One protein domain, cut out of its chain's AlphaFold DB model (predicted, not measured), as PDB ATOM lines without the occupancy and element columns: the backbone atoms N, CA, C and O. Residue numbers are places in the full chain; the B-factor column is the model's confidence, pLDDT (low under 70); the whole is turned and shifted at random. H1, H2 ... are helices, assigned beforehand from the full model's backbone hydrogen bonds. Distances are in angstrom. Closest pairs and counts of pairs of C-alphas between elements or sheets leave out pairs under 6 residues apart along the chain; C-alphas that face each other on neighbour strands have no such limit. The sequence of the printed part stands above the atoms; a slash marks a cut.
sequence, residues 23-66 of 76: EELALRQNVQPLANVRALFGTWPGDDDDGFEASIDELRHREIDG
ATOM      1  N   GLU A  23      44.799 157.123 146.605       79.56
ATOM      2  CA  GLU A  23      43.579 156.630 147.244       79.56
ATOM      3  C   GLU A  23      42.823 155.665 146.327       79.56
ATOM      4  O   GLU A  23      42.383 154.603 146.768       79.56
ATOM      5  N   GLU A  24      42.707 155.992 145.040       80.75
ATOM      6  CA  GLU A  24      42.061 155.128 144.050       80.75
ATOM      7  C   GLU A  24      42.841 153.829 143.822       80.75
ATOM      8  O   GLU A  24      42.236 152.760 143.703       80.75
ATOM      9  N   LEU A  25      44.177 153.893 143.792       80.88
ATOM     10  CA  LEU A  25      45.033 152.705 143.713       80.88
ATOM     11  C   LEU A  25      44.846 151.803 144.936       80.88
ATOM     12  O   LEU A  25      44.674 150.592 144.783       80.88
ATOM     13  N   ALA A  26      44.812 152.393 146.130       80.38
ATOM     14  CA  ALA A  26      44.628 151.662 147.373       80.38
ATOM     15  C   ALA A  26      43.263 150.956 147.430       80.38
ATOM     16  O   ALA A  26      43.189 149.764 147.734       80.38
ATOM     17  N   LEU A  27      42.193 151.649 147.024       82.75
ATOM     18  CA  LEU A  27      40.848 151.075 146.922       82.75
ATOM     19  C   LEU A  27      40.791 149.894 145.944       82.75
ATOM     20  O   LEU A  27      40.197 148.865 146.262       82.75
ATOM     21  N   ARG A  28      41.432 150.000 144.770       83.50
ATOM     22  CA  ARG A  28      41.464 148.910 143.773       83.50
ATOM     23  C   ARG A  28      42.220 147.680 144.263       83.50
ATOM     24  O   ARG A  28      41.859 146.563 143.907       83.50
ATOM     25  N   GLN A  29      43.265 147.889 145.053       82.25
ATOM     26  CA  GLN A  29      44.078 146.820 145.627       82.25
ATOM     27  C   GLN A  29      43.531 146.324 146.977       82.25
ATOM     28  O   GLN A  29      44.100 145.406 147.560       82.25
ATOM     29  N   ASN A  30      42.416 146.897 147.456       78.62
ATOM     30  CA  ASN A  30      41.820 146.617 148.762       78.62
ATOM     31  C   ASN A  30      42.826 146.776 149.922       78.62
ATOM     32  O   ASN A  30      42.799 146.031 150.902       78.62
ATOM     33  N   VAL A  31      43.732 147.748 149.794       78.31
ATOM     34  CA  VAL A  31      44.716 148.119 150.816       78.31
ATOM     35  C   VAL A  31      44.340 149.464 151.424       78.31
ATOM     36  O   VAL A  31      43.663 150.281 150.802       78.31
ATOM     37  N   GLN A  32      44.759 149.704 152.666       75.75
ATOM     38  CA  GLN A  32      44.537 151.002 153.297       75.75
ATOM     39  C   GLN A  32      45.390 152.070 152.590       75.75
ATOM     40  O   GLN A  32      46.591 151.846 152.416       75.75
ATOM     41  N   PRO A  33      44.805 153.214 152.182       67.75
ATOM     42  CA  PRO A  33      45.555 154.303 151.568       67.75
ATOM     43  C   PRO A  33      46.688 154.758 152.482       67.75
ATOM     44  O   PRO A  33      46.492 154.978 153.681       67.75
ATOM     45  N   LEU A  34      47.889 154.887 151.922       70.56
ATOM     46  CA  LEU A  34      49.062 155.256 152.696       70.56
ATOM     47  C   LEU A  34      48.945 156.722 153.147       70.56
ATOM     48  O   LEU A  34      49.166 157.642 152.366       70.56
ATOM     49  N   ALA A  35      48.625 156.942 154.425       70.31
ATOM     50  CA  ALA A  35      48.409 158.281 154.984       70.31
ATOM     51  C   ALA A  35      49.677 159.155 155.024       70.31
ATOM     52  O   ALA A  35      49.591 160.378 155.134       70.31
ATOM     53  N   ASN A  36      50.859 158.539 154.947       67.38
ATOM     54  CA  ASN A  36      52.129 159.247 154.927       67.38
ATOM     55  C   ASN A  36      53.006 158.755 153.774       67.38
ATOM     56  O   ASN A  36      53.803 157.833 153.931       67.38
ATOM     57  N   VAL A  37      52.908 159.427 152.629       68.62
ATOM     58  CA  VAL A  37      53.784 159.209 151.466       68.62
ATOM     59  C   VAL A  37      55.273 159.371 151.781       68.62
ATOM     60  O   VAL A  37      56.098 158.768 151.106       68.62
ATOM     61  N   ARG A  38      55.649 160.101 152.847       66.12
ATOM     62  CA  ARG A  38      57.051 160.181 153.293       66.12
ATOM     63  C   ARG A  38      57.588 158.879 153.869       66.12
ATOM     64  O   ARG A  38      58.795 158.750 153.962       66.12
ATOM     65  N   ALA A  39      56.731 157.913 154.192       64.62
ATOM     66  CA  ALA A  39      57.184 156.565 154.520       64.62
ATOM     67  C   ALA A  39      57.756 155.817 153.299       64.62
ATOM     68  O   ALA A  39      58.504 154.865 153.481       64.62
ATOM     69  N   LEU A  40      57.428 156.244 152.072       64.62
ATOM     70  CA  LEU A  40      58.015 155.714 150.833       64.62
ATOM     71  C   LEU A  40      59.298 156.460 150.431       64.62
ATOM     72  O   LEU A  40      60.079 155.962 149.625       64.62
ATOM     73  N   PHE A  41      59.516 157.663 150.974       64.69
ATOM     74  CA  PHE A  41      60.712 158.464 150.726       64.69
ATOM     75  C   PHE A  41      61.761 158.144 151.796       64.69
ATOM     76  O   PHE A  41      61.683 158.651 152.911       64.69
ATOM     77  N   GLY A  42      62.735 157.300 151.460       57.16
ATOM     78  CA  GLY A  42      63.835 156.947 152.368       57.16
ATOM     79  C   GLY A  42      64.162 155.458 152.446       57.16
ATOM     80  O   GLY A  42      65.076 155.090 153.168       57.16
ATOM     81  N   THR A  43      63.455 154.607 151.700       57.06
ATOM     82  CA  THR A  43      63.850 153.206 151.462       57.06
ATOM     83  C   THR A  43      64.600 153.049 150.136       57.06
ATOM     84  O   THR A  43      64.588 151.973 149.542       57.06
ATOM     85  N   TRP A  44      65.149 154.152 149.616       54.03
ATOM     86  CA  TRP A  44      65.862 154.198 148.348       54.03
ATOM     87  C   TRP A  44      66.981 155.255 148.379       54.03
ATOM     88  O   TRP A  44      66.669 156.425 148.646       54.03
ATOM     89  N   PRO A  45      68.236 154.893 148.056       61.44
ATOM     90  CA  PRO A  45      68.723 153.515 147.883       61.44
ATOM     91  C   PRO A  45      68.608 152.753 149.214       61.44
ATOM     92  O   PRO A  45      68.337 153.374 150.241       61.44
ATOM     93  N   GLY A  46      68.644 151.423 149.181       68.81
ATOM     94  CA  GLY A  46      68.519 150.595 150.379       68.81
ATOM     95  C   GLY A  46      69.735 150.748 151.298       68.81
ATOM     96  O   GLY A  46      70.015 151.828 151.810       68.81
ATOM     97  N   ASP A  47      70.457 149.657 151.536       67.31
ATOM     98  CA  ASP A  47      71.794 149.750 152.129       67.31
ATOM     99  C   ASP A  47      72.762 150.405 151.124       67.31
ATOM    100  O   ASP A  47      72.577 150.277 149.915       67.31
ATOM    101  N   ASP A  48      73.825 151.055 151.611       65.75
ATOM    102  CA  ASP A  48      74.828 151.745 150.773       65.75
ATOM    103  C   ASP A  48      75.516 150.831 149.725       65.75
ATOM    104  O   ASP A  48      76.180 151.328 148.820       65.75
ATOM    105  N   ASP A  49      75.380 149.505 149.850       68.69
ATOM    106  CA  ASP A  49      75.951 148.482 148.959       68.69
ATOM    107  C   ASP A  49      74.879 147.469 148.504       68.69
ATOM    108  O   ASP A  49      75.084 146.255 148.489       68.69
ATOM    109  N   ASP A  50      73.682 147.955 148.159       69.75
ATOM    110  CA  ASP A  50      72.590 147.135 147.610       69.75
ATOM    111  C   ASP A  50      72.821 146.700 146.143       69.75
ATOM    112  O   ASP A  50      71.975 146.040 145.529       69.75
ATOM    113  N   GLY A  51      73.987 147.034 145.578       78.56
ATOM    114  CA  GLY A  51      74.375 146.693 144.214       78.56
ATOM    115  C   GLY A  51      73.611 147.478 143.145       78.56
ATOM    116  O   GLY A  51      73.629 147.082 141.968       78.56
ATOM    117  N   PHE A  52      72.941 148.576 143.512       79.62
ATOM    118  CA  PHE A  52      72.198 149.414 142.578       79.62
ATOM    119  C   PHE A  52      73.091 149.963 141.457       79.62
ATOM    120  O   PHE A  52      72.778 149.775 140.277       79.62
ATOM    121  N   GLU A  53      74.242 150.558 141.783       81.25
ATOM    122  CA  GLU A  53      75.179 151.115 140.799       81.25
ATOM    123  C   GLU A  53      75.681 150.047 139.827       81.25
ATOM    124  O   GLU A  53      75.718 150.290 138.622       81.25
ATOM    125  N   ALA A  54      76.011 148.853 140.328       82.00
ATOM    126  CA  ALA A  54      76.471 147.733 139.508       82.00
ATOM    127  C   ALA A  54      75.380 147.246 138.541       82.00
ATOM    128  O   ALA A  54      75.655 146.988 137.369       82.00
ATOM    129  N   SER A  55      74.128 147.186 139.002       80.88
ATOM    130  CA  SER A  55      72.977 146.779 138.184       80.88
ATOM    131  C   SER A  55      72.673 147.789 137.072       80.88
ATOM    132  O   SER A  55      72.368 147.417 135.935       80.88
ATOM    133  N   ILE A  56      72.778 149.086 137.379       80.75
ATOM    134  CA  ILE A  56      72.624 150.164 136.393       80.75
ATOM    135  C   ILE A  56      73.792 150.174 135.404       80.75
ATOM    136  O   ILE A  56      73.582 150.415 134.210       80.75
ATOM    137  N   ASP A  57      75.009 149.913 135.876       83.25
ATOM    138  CA  ASP A  57      76.189 149.823 135.027       83.25
ATOM    139  C   ASP A  57      76.083 148.655 134.039       83.25
ATOM    140  O   ASP A  57      76.273 148.851 132.837       83.25
ATOM    141  N   GLU A  58      75.662 147.474 134.502       84.44
ATOM    142  CA  GLU A  58      75.381 146.333 133.631       84.44
ATOM    143  C   GLU A  58      74.323 146.696 132.583       84.44
ATOM    144  O   GLU A  58      74.538 146.478 131.391       84.44
ATOM    145  N   LEU A  59      73.204 147.306 132.992       81.50
ATOM    146  CA  LEU A  59      72.128 147.688 132.075       81.50
ATOM    147  C   LEU A  59      72.613 148.656 130.986       81.50
ATOM    148  O   LEU A  59      72.298 148.464 129.809       81.50
ATOM    149  N   ARG A  60      73.407 149.666 131.361       81.88
ATOM    150  CA  ARG A  60      73.955 150.661 130.427       81.88
ATOM    151  C   ARG A  60      74.899 150.026 129.408       81.88
ATOM    152  O   ARG A  60      74.908 150.428 128.247       81.88
ATOM    153  N   HIS A  61      75.680 149.037 129.826       80.62
ATOM    154  CA  HIS A  61      76.651 148.373 128.961       80.62
ATOM    155  C   HIS A  61      76.059 147.193 128.172       80.62
ATOM    156  O   HIS A  61      76.583 146.852 127.111       80.62
ATOM    157  N   ARG A  62      74.927 146.622 128.608       67.75
ATOM    158  CA  ARG A  62      74.261 145.489 127.944       67.75
ATOM    159  C   ARG A  62      73.666 145.839 126.578       67.75
ATOM    160  O   ARG A  62      73.616 144.978 125.705       67.75
ATOM    161  N   GLU A  63      73.252 147.087 126.354       61.16
ATOM    162  CA  GLU A  63      72.720 147.519 125.048       61.16
ATOM    163  C   GLU A  63      73.810 147.913 124.037       61.16
ATOM    164  O   GLU A  63      73.591 147.840 122.826       61.16
ATOM    165  N   ILE A  64      75.013 148.263 124.502       57.81
ATOM    166  CA  ILE A  64      76.127 148.663 123.624       57.81
ATOM    167  C   ILE A  64      76.666 147.456 122.825       57.81
ATOM    168  O   ILE A  64      77.167 147.617 121.707       57.81
ATOM    169  N   ASP A  65      76.473 146.234 123.329       54.97
ATOM    170  CA  ASP A  65      76.946 144.992 122.700       54.97
ATOM    171  C   ASP A  65      76.038 144.457 121.568       54.97
ATOM    172  O   ASP A  65      76.412 143.536 120.834       54.97
ATOM    173  N   GLY A  66      74.872 145.075 121.335       52.22
ATOM    174  CA  GLY A  66      73.982 144.746 120.210       52.22
ATOM    175  C   GLY A  66      74.441 145.289 118.846       52.22
ATOM    176  O   GLY A  66      73.892 144.909 117.813       52.22
TER     177      GLY A  66
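Overview. This is residues 23 to 66 of the 76 residues of an uncharacterized protein of Lentisphaerae bacterium (UniProt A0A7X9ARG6). Little regular structure: a short helix, H1, at one end and a longer helix, H2, near the other are held far apart by a long wandering link, so that the whole is an open arch with no core. H2 and the tail after it make one leg of the arch. The printed part has 44 residues with two named helices, H1 then H2, and no named strand; the class is all helix, with 17 residues in named elements. It is extended, with a radius of gyration of the C-alphas of 16.9 A, and flat, spanning 44 by 27 by 12 A.

Arrangement. H1, residues 23 to 28, and H2, residues 52 to 62, are apart. Residues 36 to 43, 46 to 51 and 54 to 66 stand free; of the last, 54 to 62 belong to H2. In both helices every O i to N i+4 pair is within hydrogen-bond range.

Along the chain. H1 begins at C-alpha 23, at (43.579, 156.630, 147.244). H2 measures 15.3 A from C-alpha 52 to C-alpha 62, at (74.261, 145.489, 127.944).

Size, cuts and confidence. The two farthest C-alphas, those of Ala 35 and Gly 66, are 45.2 A apart. The printed part has no cut. The link is long, 23 residues. The pLDDT is under 70 at residue 33, residues 36 to 50 and residues 62 to 66.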